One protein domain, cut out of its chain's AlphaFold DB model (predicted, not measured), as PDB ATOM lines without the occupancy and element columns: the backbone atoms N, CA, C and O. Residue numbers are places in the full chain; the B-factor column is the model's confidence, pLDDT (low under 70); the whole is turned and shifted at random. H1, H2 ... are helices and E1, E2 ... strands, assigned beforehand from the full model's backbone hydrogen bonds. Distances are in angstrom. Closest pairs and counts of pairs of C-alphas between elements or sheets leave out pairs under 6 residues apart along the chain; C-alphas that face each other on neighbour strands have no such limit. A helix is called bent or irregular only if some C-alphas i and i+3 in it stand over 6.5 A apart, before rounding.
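Overview. This is residues 2 to 100 of the 370 residues of a protein of Sulfodiicoccus acidiphilus (UniProt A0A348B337). A strongly twisted four-stranded sheet has the long helix H2 lying along one face, while H3 meets the opposite face with its residues 85 to 90 and little H1 packs on H3. The printed part has 99 residues, with H1 E1 H2 E2 E3 E4 H3 along the chain. The mixed sheet runs E1 E4 E3 E2, and the class is mixed, helices and strands. The whole is compact, with a radius of gyration of the C-alphas of 14.0 A, and flat, spanning 38 by 38 by 19 A.

Arrangement. H1, residues 3 to 7, only grazes the sheet and touches H3, residues 85 to 99; their closest C-alphas, Lys 7 and Arg 97, are 6.1 A apart. Edge strand E1, residues 17 to 23, is parallel to E4, residues 66 to 74, at 26 degrees, with N 19 and O 69 at 2.8 A. H2, residues 29 to 43, is on the sheet at a height of 7.2 A, along the strands; its closest C-alpha pair with E4 is Ala 36 and Pro 72, 6.3 A. E2, residues 49 to 53, and E3, residues 57 to 63, form an antiparallel hairpin, with N 60 and O 50 at 2.8 A. E3 and E4 form another, with N 68 and O 61 at 2.8 A. E2, E3 and E4 are a meander, each strand the antiparallel neighbour of the one before. E1, H2 and E2 make a split strand-helix-strand unit, two strands of one sheet with a helix between them along the chain and with E4 and E3 between them in the sheet; its crossover is right-handed. H3 is on the face opposite H2, giving three layers, helices on both faces of a sheet; its closest C-alpha pair with E4 is Ala 73 and Val 86, 6.2 A. The O i to N i+4 pair of H1 is within hydrogen-bond range, as are 9 of 11 in H2 and 8 of 11 in H3.

Along the chain. H1 begins at C-alpha 3 (255.412, 136.584, 316.941). E1 spans 19.3 A, H2 20.3 A, E3 19.3 A and E4 25.2 A. H2 is irregular, with C-alphas 34 and 37 at 7.3 A. H3 spans 21.3 A and ends at C-alpha 99 (268.256, 130.073, 311.648).

Size, cuts and confidence. The C-alphas farthest apart, Asp 46 and Asn 99, are 38.9 A apart. The printed part has no cut and no long link. Confidence is low, under 70, at residues 13 to 16, 53 to 56 and 75 to 87.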
ATOM      1  N   HIS A   2     257.138 139.115 320.737       78.56
ATOM      2  CA  HIS A   2     257.336 137.866 320.003       78.56
ATOM      3  C   HIS A   2     256.452 137.863 318.747       78.56
ATOM      4  O   HIS A   2     256.031 138.925 318.298       78.56
ATOM      5  N   GLY A   3     256.250 136.699 318.131       78.19
ATOM      6  CA  GLY A   3     255.412 136.584 316.941       78.19
ATOM      7  C   GLY A   3     256.106 137.045 315.660       78.19
ATOM      8  O   GLY A   3     257.333 137.166 315.591       78.19
ATOM      9  N   SER A   4     255.311 137.245 314.609       74.81
ATOM     10  CA  SER A   4     255.825 137.532 313.262       74.81
ATOM     11  C   SER A   4     256.525 138.891 313.163       74.81
ATOM     12  O   SER A   4     257.496 139.022 312.415       74.81
ATOM     13  N   PHE A   5     256.109 139.867 313.975       79.62
ATOM     14  CA  PHE A   5     256.764 141.171 314.066       79.62
ATOM     15  C   PHE A   5     258.199 141.038 314.594       79.62
ATOM     16  O   PHE A   5     259.148 141.458 313.939       79.62
ATOM     17  N   ALA A   6     258.392 140.350 315.726       75.69
ATOM     18  CA  ALA A   6     259.717 140.160 316.328       75.69
ATOM     19  C   ALA A   6     260.675 139.301 315.479       75.69
ATOM     20  O   ALA A   6     261.896 139.382 315.634       75.69
ATOM     21  N   LYS A   7     260.123 138.448 314.610       81.31
ATOM     22  CA  LYS A   7     260.874 137.603 313.670       81.31
ATOM     23  C   LYS A   7     261.187 138.315 312.353       81.31
ATOM     24  O   LYS A   7     262.035 137.835 311.601       81.31
ATOM     25  N   ASP A   8     260.547 139.458 312.110       85.00
ATOM     26  CA  ASP A   8     260.551 140.175 310.841       85.00
ATOM     27  C   ASP A   8     260.019 139.300 309.684       85.00
ATOM     28  O   ASP A   8     260.647 139.136 308.648       85.00
ATOM     29  N   THR A   9     258.861 138.667 309.892       84.00
ATOM     30  CA  THR A   9     258.169 137.800 308.911       84.00
ATOM     31  C   THR A   9     256.682 138.153 308.760       84.00
ATOM     32  O   THR A   9     255.883 137.337 308.287       84.00
ATOM     33  N   TRP A  10     256.279 139.336 309.224       84.38
ATOM     34  CA  TRP A  10     254.902 139.831 309.190       84.38
ATOM     35  C   TRP A  10     254.497 140.288 307.776       84.38
ATOM     36  O   TRP A  10     255.347 140.637 306.953       84.38
ATOM     37  N   LEU A  11     253.195 140.242 307.479       81.69
ATOM     38  CA  LEU A  11     252.630 140.729 306.216       81.69
ATOM     39  C   LEU A  11     252.237 142.200 306.341       81.69
ATOM     40  O   LEU A  11     251.632 142.583 307.337       81.69
ATOM     41  N   SER A  12     252.485 143.005 305.308       71.38
ATOM     42  CA  SER A  12     252.046 144.404 305.290       71.38
ATOM     43  C   SER A  12     250.529 144.523 305.498       71.38
ATOM     44  O   SER A  12     249.739 143.772 304.922       71.38
ATOM     45  N   GLY A  13     250.121 145.449 306.369       64.19
ATOM     46  CA  GLY A  13     248.719 145.638 306.757       64.19
ATOM     47  C   GLY A  13     248.169 144.600 307.747       64.19
ATOM     48  O   GLY A  13     247.014 144.719 308.144       64.19
ATOM     49  N   ALA A  14     248.963 143.606 308.163       63.75
ATOM     50  CA  ALA A  14     248.661 142.760 309.317       63.75
ATOM     51  C   ALA A  14     249.395 143.325 310.542       63.75
ATOM     52  O   ALA A  14     250.592 143.105 310.725       63.75
ATOM     53  N   SER A  15     248.696 144.121 311.342       50.97
ATOM     54  CA  SER A  15     249.212 144.698 312.585       50.97
ATOM     55  C   SER A  15     248.881 143.793 313.768       50.97
ATOM     56  O   SER A  15     248.002 144.116 314.557       50.97
ATOM     57  N   ASP A  16     249.599 142.674 313.867       62.75
ATOM     58  CA  ASP A  16     249.578 141.803 315.044       62.75
ATOM     59  C   ASP A  16     250.925 141.965 315.764       62.75
ATOM     60  O   ASP A  16     251.924 141.304 315.449       62.75
ATOM     61  N   VAL A  17     250.994 142.947 316.667       74.38
ATOM     62  CA  VAL A  17     252.153 143.135 317.548       74.38
ATOM     63  C   VAL A  17     251.890 142.371 318.839       74.38
ATOM     64  O   VAL A  17     251.095 142.809 319.665       74.38
ATOM     65  N   ASP A  18     252.594 141.255 319.034       79.19
ATOM     66  CA  ASP A  18     252.445 140.434 320.236       79.19
ATOM     67  C   ASP A  18     253.438 140.846 321.338       79.19
ATOM     68  O   ASP A  18     254.669 140.670 321.230       79.19
ATOM     69  N   VAL A  19     252.913 141.347 322.455       82.56
ATOM     70  CA  VAL A  19     253.673 141.686 323.663       82.56
ATOM     71  C   VAL A  19     253.367 140.675 324.761       82.56
ATOM     72  O   VAL A  19     252.314 140.688 325.384       82.56
ATOM     73  N   PHE A  20     254.339 139.816 325.053       82.81
ATOM     74  CA  PHE A  20     254.234 138.869 326.156       82.81
ATOM     75  C   PHE A  20     254.738 139.494 327.458       82.81
ATOM     76  O   PHE A  20     255.858 140.014 327.504       82.81
ATOM     77  N   VAL A  21     253.920 139.417 328.508       85.19
ATOM     78  CA  VAL A  21     254.264 139.844 329.871       85.19
ATOM     79  C   VAL A  21     254.633 138.605 330.673       85.19
ATOM     80  O   VAL A  21     253.767 137.817 331.047       85.19
ATOM     81  N   PHE A  22     255.932 138.417 330.903       83.06
ATOM     82  CA  PHE A  22     256.454 137.239 331.588       83.06
ATOM     83  C   PHE A  22     256.413 137.404 333.108       83.06
ATOM     84  O   PHE A  22     257.049 138.297 333.667       83.06
ATOM     85  N   PHE A  23     255.703 136.498 333.772       84.19
ATOM     86  CA  PHE A  23     255.685 136.338 335.222       84.19
ATOM     87  C   PHE A  23     256.748 135.323 335.666       84.19
ATOM     88  O   PHE A  23     257.053 134.402 334.907       84.19
ATOM     89  N   PRO A  24     257.313 135.440 336.880       82.06
ATOM     90  CA  PRO A  24     258.289 134.478 337.394       82.06
ATOM     91  C   PRO A  24     257.777 133.031 337.348       82.06
ATOM     92  O   PRO A  24     256.594 132.798 337.603       82.06
ATOM     93  N   SER A  25     258.666 132.061 337.104       72.88
ATOM     94  CA  SER A  25     258.354 130.616 337.073       72.88
ATOM     95  C   SER A  25     257.746 130.074 338.370       72.88
ATOM     96  O   SER A  25     257.087 129.039 338.362       72.88
ATOM     97  N   THR A  26     257.936 130.781 339.485       79.38
ATOM     98  CA  THR A  26     257.340 130.481 340.793       79.38
ATOM     99  C   THR A  26     255.858 130.858 340.892       79.38
ATOM    100  O   THR A  26     255.195 130.486 341.861       79.38
ATOM    101  N   THR A  27     255.318 131.589 339.915       81.50
ATOM    102  CA  THR A  27     253.910 132.008 339.879       81.50
ATOM    103  C   THR A  27     253.023 130.837 339.462       81.50
ATOM    104  O   THR A  27     253.284 130.186 338.452       81.50
ATOM    105  N   SER A  28     251.942 130.568 340.201       81.12
ATOM    106  CA  SER A  28     251.037 129.467 339.854       81.12
ATOM    107  C   SER A  28     250.259 129.755 338.564       81.12
ATOM    108  O   SER A  28     249.814 130.876 338.309       81.12
ATOM    109  N   LEU A  29     250.036 128.716 337.751       75.94
ATOM    110  CA  LEU A  29     249.232 128.822 336.525       75.94
ATOM    111  C   LEU A  29     247.800 129.285 336.804       75.94
ATOM    112  O   LEU A  29     247.218 130.011 336.005       75.94
ATOM    113  N   GLU A  30     247.227 128.854 337.927       80.75
ATOM    114  CA  GLU A  30     245.892 129.266 338.356       80.75
ATOM    115  C   GLU A  30     245.831 130.776 338.592       80.75
ATOM    116  O   GLU A  30     244.909 131.437 338.112       80.75
ATOM    117  N   TRP A  31     246.848 131.340 339.251       85.50
ATOM    118  CA  TRP A  31     246.939 132.781 339.457       85.50
ATOM    119  C   TRP A  31     247.095 133.525 338.130       85.50
ATOM    120  O   TRP A  31     246.423 134.526 337.905       85.50
ATOM    121  N   ILE A  32     247.910 133.015 337.203       80.44
ATOM    122  CA  ILE A  32     248.078 133.653 335.889       80.44
ATOM    123  C   ILE A  32     246.763 133.660 335.110       80.44
ATOM    124  O   ILE A  32     246.373 134.691 334.566       80.44
ATOM    125  N   ARG A  33     246.038 132.539 335.109       76.62
ATOM    126  CA  ARG A  33     244.747 132.423 334.418       76.62
ATOM    127  C   ARG A  33     243.655 133.302 335.023       76.62
ATOM    128  O   ARG A  33     242.782 133.744 334.286       76.62
ATOM    129  N   SER A  34     243.684 133.535 336.334       80.62
ATOM    130  CA  SER A  34     242.621 134.264 337.042       80.62
ATOM    131  C   SER A  34     242.921 135.750 337.263       80.62
ATOM    132  O   SER A  34     242.003 136.563 337.199       80.62
ATOM    133  N   GLN A  35     244.182 136.123 337.502       84.69
ATOM    134  CA  GLN A  35     244.553 137.449 338.016       84.69
ATOM    135  C   GLN A  35     245.517 138.235 337.121       84.69
ATOM    136  O   GLN A  35     245.480 139.468 337.144       84.69
ATOM    137  N   ALA A  36     246.367 137.578 336.322       86.12
ATOM    138  CA  ALA A  36     247.391 138.292 335.546       86.12
ATOM    139  C   ALA A  36     246.784 139.294 334.556       86.12
ATOM    140  O   ALA A  36     247.271 140.417 334.442       86.12
ATOM    141  N   LEU A  37     245.691 138.918 333.885       86.75
ATOM    142  CA  LEU A  37     245.007 139.811 332.953       86.75
ATOM    143  C   LEU A  37     244.433 141.043 333.663       86.75
ATOM    144  O   LEU A  37     244.586 142.157 333.172       86.75
ATOM    145  N   SER A  38     243.818 140.861 334.836       87.75
ATOM    146  CA  SER A  38     243.281 141.957 335.652       87.75
ATOM    147  C   SER A  38     244.377 142.936 336.074       87.75
ATOM    148  O   SER A  38     244.177 144.149 336.013       87.75
ATOM    149  N   LEU A  39     245.554 142.420 336.443       89.38
ATOM    150  CA  LEU A  39     246.720 143.241 336.767       89.38
ATOM    151  C   LEU A  39     247.213 144.038 335.550       89.38
ATOM    152  O   LEU A  39     247.436 145.242 335.662       89.38
ATOM    153  N   ILE A  40     247.363 143.386 334.392       89.50
ATOM    154  CA  ILE A  40     247.789 144.038 333.143       89.50
ATOM    155  C   ILE A  40     246.785 145.123 332.744       89.50
ATOM    156  O   ILE A  40     247.175 146.256 332.473       89.50
ATOM    157  N   LYS A  41     245.488 144.809 332.794       89.06
ATOM    158  CA  LYS A  41     244.397 145.750 332.527       89.06
ATOM    159  C   LYS A  41     244.461 146.972 333.441       89.06
ATOM    160  O   LYS A  41     244.328 148.088 332.958       89.06
ATOM    161  N   ALA A  42     244.691 146.780 334.738       90.19
ATOM    162  CA  ALA A  42     244.817 147.892 335.680       90.19
ATOM    163  C   ALA A  42     246.040 148.781 335.392       90.19
ATOM    164  O   ALA A  42     246.022 149.962 335.713       90.19
ATOM    165  N   LYS A  43     247.105 148.229 334.797       90.31
ATOM    166  CA  LYS A  43     248.307 148.987 334.406       90.31
ATOM    167  C   LYS A  43     248.183 149.689 333.056       90.31
ATOM    168  O   LYS A  43     248.925 150.633 332.817       90.31
ATOM    169  N   LEU A  44     247.280 149.229 332.195       90.62
ATOM    170  CA  LEU A  44     247.053 149.756 330.847       90.62
ATOM    171  C   LEU A  44     245.675 150.424 330.713       90.62
ATOM    172  O   LEU A  44     245.163 150.570 329.608       90.62
ATOM    173  N   SER A  45     245.063 150.822 331.833       87.31
ATOM    174  CA  SER A  45     243.698 151.358 331.875       87.31
ATOM    175  C   SER A  45     243.517 152.664 331.108       87.31
ATOM    176  O   SER A  45     242.398 152.979 330.717       87.31
ATOM    177  N   ASP A  46     244.606 153.403 330.904       91.50
ATOM    178  CA  ASP A  46     244.610 154.701 330.224       91.50
ATOM    179  C   ASP A  46     244.569 154.561 328.691       91.50
ATOM    180  O   ASP A  46     244.387 155.547 327.978       91.50
ATOM    181  N   LEU A  47     244.723 153.337 328.175       90.50
ATOM    182  CA  LEU A  47     244.640 153.017 326.753       90.50
ATOM    183  C   LEU A  47     243.270 152.404 326.421       90.50
ATOM    184  O   LEU A  47     242.717 151.672 327.243       90.50
ATOM    185  N   PRO A  48     242.719 152.615 325.213       90.75
ATOM    186  CA  PRO A  48     241.561 151.851 324.760       90.75
ATOM    187  C   PRO A  48     241.904 150.359 324.711       90.75
ATOM    188  O   PRO A  48     242.917 149.974 324.124       90.75
ATOM    189  N   TRP A  49     241.063 149.518 325.315       88.00
ATOM    190  CA  TRP A  49     241.304 148.081 325.391       88.00
ATOM    191  C   TRP A  49     240.041 147.249 325.167       88.00
ATOM    192  O   TRP A  49     238.926 147.686 325.454       88.00
ATOM    193  N   GLN A  50     240.240 146.016 324.707       84.75
ATOM    194  CA  GLN A  50     239.229 144.962 324.677       84.75
ATOM    195  C   GLN A  50     239.841 143.648 325.172       84.75
ATOM    196  O   GLN A  50     241.033 143.399 324.987       84.75
ATOM    197  N   ILE A  51     239.045 142.821 325.848       80.88
ATOM    198  CA  ILE A  51     239.483 141.483 326.257       80.88
ATOM    199  C   ILE A  51     239.081 140.509 325.161       80.88
ATOM    200  O   ILE A  51     237.912 140.453 324.786       80.88
ATOM    201  N   GLU A  52     240.045 139.722 324.704       76.25
ATOM    202  CA  GLU A  52     239.819 138.642 323.756       76.25
ATOM    203  C   GLU A  52     240.069 137.290 324.420       76.25
ATOM    204  O   GLU A  52     240.885 137.149 325.339       76.25
ATOM    205  N   TYR A  53     239.346 136.280 323.945       67.06
ATOM    206  CA  TYR A  53     239.398 134.928 324.484       67.06
ATOM    207  C   TYR A  53     239.832 133.959 323.389       67.06
ATOM    208  O   TYR A  53     239.094 133.745 322.428       67.06
ATOM    209  N   ALA A  54     241.019 133.377 323.573       66.81
ATOM    210  CA  ALA A  54     241.506 132.225 322.822       66.81
ATOM    211  C   ALA A  54     241.768 131.046 323.784       66.81
ATOM    212  O   ALA A  54     241.044 130.893 324.770       66.81
ATOM    213  N   ASP A  55     242.832 130.259 323.581       58.00
ATOM    214  CA  ASP A  55     243.304 129.263 324.564       58.00
ATOM    215  C   ASP A  55     243.510 129.877 325.968       58.00
ATOM    216  O   ASP A  55     243.235 129.243 326.993       58.00
ATOM    217  N   HIS A  56     243.973 131.133 326.020       65.62
ATOM    218  CA  HIS A  56     244.088 131.946 327.231       65.62
ATOM    219  C   HIS A  56     243.555 133.371 326.981       65.62
ATOM    220  O   HIS A  56     243.758 133.898 325.886       65.62
ATOM    221  N   PRO A  57     242.886 134.006 327.966       73.19
ATOM    222  CA  PRO A  57     242.459 135.398 327.856       73.19
ATOM    223  C   PRO A  57     243.656 136.336 327.655       73.19
ATOM    224  O   PRO A  57     244.653 136.225 328.375       73.19
ATOM    225  N   TYR A  58     243.539 137.282 326.728       80.88
ATOM    226  CA  TYR A  58     244.551 138.312 326.485       80.88
ATOM    227  C   TYR A  58     243.909 139.692 326.331       80.88
ATOM    228  O   TYR A  58     242.694 139.823 326.153       80.88
ATOM    229  N   LEU A  59     244.724 140.736 326.479       87.38
ATOM    230  CA  LEU A  59     244.265 142.118 326.397       87.38
ATOM    231  C   LEU A  59     244.709 142.706 325.063       87.38
ATOM    232  O   LEU A  59     245.906 142.822 324.818       87.38
ATOM    233  N   LYS A  60     243.758 143.118 324.230       87.19
ATOM    234  CA  LYS A  60     244.036 143.952 323.065       87.19
ATOM    235  C   LYS A  60     244.047 145.408 323.485       87.19
ATOM    236  O   LYS A  60     243.047 145.881 324.020       87.19
ATOM    237  N   VAL A  61     245.144 146.113 323.237       89.31
ATOM    238  CA  VAL A  61     245.282 147.545 323.543       89.31
ATOM    239  C   VAL A  61     245.576 148.340 322.279       89.31
ATOM    240  O   VAL A  61     246.320 147.877 321.416       89.31
ATOM    241  N   LEU A  62     244.985 149.526 322.154       87.25
ATOM    242  CA  LEU A  62     245.214 150.426 321.028       87.25
ATOM    243  C   LEU A  62     246.282 151.459 321.403       87.25
ATOM    244  O   LEU A  62     246.060 152.288 322.286       87.25
ATOM    245  N   VAL A  63     247.423 151.425 320.717       86.62
ATOM    246  CA  VAL A  63     248.533 152.374 320.901       86.62
ATOM    247  C   VAL A  63     248.848 153.007 319.554       86.62
ATOM    248  O   VAL A  63     249.126 152.293 318.596       86.62
ATOM    249  N   ASP A  64     248.757 154.335 319.461       85.31
ATOM    250  CA  ASP A  64     249.048 155.104 318.239       85.31
ATOM    251  C   ASP A  64     248.340 154.574 316.973       85.31
ATOM    252  O   ASP A  64     248.891 154.560 315.873       85.31
ATOM    253  N   GLY A  65     247.095 154.108 317.128       81.69
ATOM    254  CA  GLY A  65     246.289 153.553 316.033       81.69
ATOM    255  C   GLY A  65     246.608 152.097 315.664       81.69
ATOM    256  O   GLY A  65     246.025 151.578 314.713       81.69
ATOM    257  N   ILE A  66     247.486 151.426 316.413       80.44
ATOM    258  CA  ILE A  66     247.886 150.029 316.212       80.44
ATOM    259  C   ILE A  66     247.334 149.171 317.353       80.44
ATOM    260  O   ILE A  66     247.518 149.488 318.529       80.44
ATOM    261  N   TRP A  67     246.666 148.070 317.010       83.44
ATOM    262  CA  TRP A  67     246.252 147.067 317.990       83.44
ATOM    263  C   TRP A  67     247.443 146.193 318.396       83.44
ATOM    264  O   TRP A  67     248.163 145.674 317.544       83.44
ATOM    265  N   ILE A  68     247.641 146.049 319.703       85.25
ATOM    266  CA  ILE A  68     248.713 145.261 320.308       85.25
ATOM    267  C   ILE A  68     248.084 144.190 321.197       85.25
ATOM    268  O   ILE A  68     247.281 144.505 322.081       85.25
ATOM    269  N   ASP A  69     248.498 142.944 320.996       86.25
ATOM    270  CA  ASP A  69     248.038 141.799 321.773       86.25
ATOM    271  C   ASP A  69     248.965 141.614 322.977       86.25
ATOM    272  O   ASP A  69     250.139 141.259 322.846       86.25
ATOM    273  N   VAL A  70     248.448 141.887 324.174       86.38
ATOM    274  CA  VAL A  70     249.187 141.769 325.433       86.38
ATOM    275  C   VAL A  70     248.825 140.454 326.112       86.38
ATOM    276  O   VAL A  70     247.731 140.290 326.661       86.38
ATOM    277  N   VAL A  71     249.766 139.512 326.082       84.06
ATOM    278  CA  VAL A  71     249.545 138.122 326.494       84.06
ATOM    279  C   VAL A  71     250.318 137.821 327.785       84.06
ATOM    280  O   VAL A  71     251.551 137.901 327.792       84.06
ATOM    281  N   PRO A  72     249.649 137.461 328.895       83.38
ATOM    282  CA  PRO A  72     250.340 137.002 330.097       83.38
ATOM    283  C   PRO A  72     251.004 135.635 329.861       83.38
ATOM    284  O   PRO A  72     250.395 134.727 329.295       83.38
ATOM    285  N   ALA A  73     252.251 135.481 330.306       76.25
ATOM    286  CA  ALA A  73     253.079 134.292 330.086       76.25
ATOM    287  C   ALA A  73     253.899 133.926 331.328       76.25
ATOM    288  O   ALA A  73     254.170 134.790 332.163       76.25
ATOM    289  N   VAL A  74     254.359 132.676 331.441       73.69
ATOM    290  CA  VAL A  74     255.331 132.280 332.473       73.69
ATOM    291  C   VAL A  74     256.742 132.376 331.895       73.69
ATOM    292  O   VAL A  74     257.002 131.969 330.764       73.69
ATOM    293  N   ALA A  75     257.686 132.909 332.665       68.38
ATOM    294  CA  ALA A  75     259.103 132.837 332.341       68.38
ATOM    295  C   ALA A  75     259.578 131.387 332.501       68.38
ATOM    296  O   ALA A  75     259.788 130.917 333.613       68.38
ATOM    297  N   VAL A  76     259.726 130.675 331.387       63.44
ATOM    298  CA  VAL A  76     260.205 129.288 331.358       63.44
ATOM    299  C   VAL A  76     261.673 129.262 330.907       63.44
ATOM    300  O   VAL A  76     262.059 129.999 329.991       63.44
ATOM    301  N   GLU A  77     262.509 128.466 331.583       57.28
ATOM    302  CA  GLU A  77     263.938 128.314 331.263       57.28
ATOM    303  C   GLU A  77     264.159 127.429 330.028       57.28
ATOM    304  O   GLU A  77     263.353 126.556 329.697       57.28
ATOM    305  N   GLU A  78     265.266 127.657 329.325       48.66
ATOM    306  CA  GLU A  78     265.630 126.912 328.120       48.66
ATOM    307  C   GLU A  78     265.829 125.417 328.424       48.66
ATOM    308  O   GLU A  78     266.506 125.051 329.379       48.66
ATOM    309  N   GLY A  79     265.187 124.544 327.640       48.22
ATOM    310  CA  GLY A  79     265.237 123.086 327.829       48.22
ATOM    311  C   GLY A  79     264.217 122.506 328.819       48.22
ATOM    312  O   GLY A  79     264.140 121.285 328.966       48.22
ATOM    313  N   SER A  80     263.396 123.334 329.471       53.66
ATOM    314  CA  SER A  80     262.305 122.840 330.319       53.66
ATOM    315  C   SER A  80     261.031 122.539 329.511       53.66
ATOM    316  O   SER A  80     260.794 123.109 328.444       53.66
ATOM    317  N   LYS A  81     260.212 121.584 329.983       55.12
ATOM    318  CA  LYS A  81     258.966 121.204 329.295       55.12
ATOM    319  C   LYS A  81     258.025 122.416 329.253       55.12
ATOM    320  O   LYS A  81     257.702 122.940 330.317       55.12
ATOM    321  N   PRO A  82     257.548 122.843 328.071       56.44
ATOM    322  CA  PRO A  82     256.639 123.976 327.983       56.44
ATOM    323  C   PRO A  82     255.335 123.669 328.721       56.44
ATOM    324  O   PRO A  82     254.668 122.672 328.432       56.44
ATOM    325  N   VAL A  83     254.982 124.530 329.673       57.94
ATOM    326  CA  VAL A  83     253.824 124.351 330.557       57.94
ATOM    327  C   VAL A  83     252.539 124.826 329.872       57.94
ATOM    328  O   VAL A  83     251.475 124.230 330.047       57.94
ATOM    329  N   THR A  84     252.641 125.846 329.019       59.88
ATOM    330  CA  THR A  84     251.555 126.374 328.185       59.88
ATOM    331  C   THR A  84     251.993 126.524 326.714       59.88
ATOM    332  O   THR A  84     253.191 126.488 326.406       59.88
ATOM    333  N   PRO A  85     251.052 126.679 325.758       57.28
ATOM    334  CA  PRO A  85     251.383 127.016 324.367       57.28
ATOM    335  C   PRO A  85     252.175 128.327 324.239       57.28
ATOM    336  O   PRO A  85     253.056 128.434 323.388       57.28
ATOM    337  N   VAL A  86     251.894 129.289 325.121       60.16
ATOM    338  CA  VAL A  86     252.491 130.630 325.158       60.16
ATOM    339  C   VAL A  86     253.982 130.596 325.511       60.16
ATOM    340  O   VAL A  86     254.772 131.336 324.924       60.16
ATOM    341  N   ASP A  87     254.401 129.680 326.386       63.94
ATOM    342  CA  ASP A  87     255.799 129.580 326.832       63.94
ATOM    343  C   ASP A  87     256.755 129.178 325.690       63.94
ATOM    344  O   ASP A  87     257.938 129.522 325.687       63.94
ATOM    345  N   ARG A  88     256.231 128.495 324.661       72.25
ATOM    346  CA  ARG A  88     256.989 128.060 323.473       72.25
ATOM    347  C   ARG A  88     257.288 129.205 322.519       72.25
ATOM    348  O   ARG A  88     258.292 129.167 321.811       72.25
ATOM    349  N   THR A  89     256.447 130.238 322.518       73.19
ATOM    350  CA  THR A  89     256.535 131.361 321.581       73.19
ATOM    351  C   THR A  89     257.877 132.090 321.682       73.19
ATOM    352  O   THR A  89     258.430 132.532 320.664       73.19
ATOM    353  N   ARG A  90     258.464 132.148 322.888       75.69
ATOM    354  CA  ARG A  90     259.827 132.657 323.089       75.69
ATOM    355  C   ARG A  90     260.850 131.824 322.318       75.69
ATOM    356  O   ARG A  90     261.605 132.383 321.523       75.69
ATOM    357  N   PHE A  91     260.850 130.510 322.513       80.69
ATOM    358  CA  PHE A  91     261.801 129.598 321.874       80.69
ATOM    359  C   PHE A  91     261.613 129.529 320.357       80.69
ATOM    360  O   PHE A  91     262.599 129.538 319.626       80.69
ATOM    361  N   HIS A  92     260.377 129.593 319.853       85.00
ATOM    362  CA  HIS A  92     260.120 129.724 318.412       85.00
ATOM    363  C   HIS A  92     260.706 131.014 317.838       85.00
ATOM    364  O   HIS A  92     261.217 131.026 316.721       85.00
ATOM    365  N   THR A  93     260.640 132.116 318.590       83.62
ATOM    366  CA  THR A  93     261.247 133.387 318.172       83.62
ATOM    367  C   THR A  93     262.769 133.278 318.115       83.62
ATOM    368  O   THR A  93     263.366 133.720 317.135       83.62
ATOM    369  N   VAL A  94     263.391 132.670 319.131       84.62
ATOM    370  CA  VAL A  94     264.844 132.430 319.164       84.62
ATOM    371  C   VAL A  94     265.269 131.530 318.004       84.62
ATOM    372  O   VAL A  94     266.177 131.895 317.260       84.62
ATOM    373  N   PHE A  95     264.563 130.418 317.790       88.31
ATOM    374  CA  PHE A  95     264.825 129.485 316.698       88.31
ATOM    375  C   PHE A  95     264.808 130.180 315.337       88.31
ATOM    376  O   PHE A  95     265.777 130.090 314.588       88.31
ATOM    377  N   VAL A  96     263.744 130.926 315.030       87.75
ATOM    378  CA  VAL A  96     263.625 131.611 313.736       87.75
ATOM    379  C   VAL A  96     264.712 132.673 313.580       87.75
ATOM    380  O   VAL A  96     265.366 132.728 312.545       87.75
ATOM    381  N   ARG A  97     264.977 133.487 314.610       86.88
ATOM    382  CA  ARG A  97     266.023 134.522 314.533       86.88
ATOM    383  C   ARG A  97     267.430 133.949 314.364       86.88
ATOM    384  O   ARG A  97     268.246 134.602 313.724       86.88
ATOM    385  N   GLY A  98     267.706 132.778 314.933       88.94
ATOM    386  CA  GLY A  98     269.007 132.114 314.826       88.94
ATOM    387  C   GLY A  98     269.231 131.365 313.511       88.94
ATOM    388  O   GLY A  98     270.379 131.165 313.133       88.94
ATOM    389  N   ASN A  99     268.163 130.966 312.811       91.69
ATOM    390  CA  ASN A  99     268.256 130.073 311.648       91.69
ATOM    391  C   ASN A  99     267.821 130.704 310.313       91.69
ATOM    392  O   ASN A  99     267.968 130.062 309.277       91.69
ATOM    393  N   PHE A 100     267.261 131.920 310.307       93.81
ATOM    394  CA  PHE A 100     266.721 132.541 309.090       93.81
ATOM    395  C   PHE A 100     267.588 133.707 308.624       93.81
ATOM    396  O   PHE A 100     267.805 134.669 309.365       93.81
TER     397      PHE A 100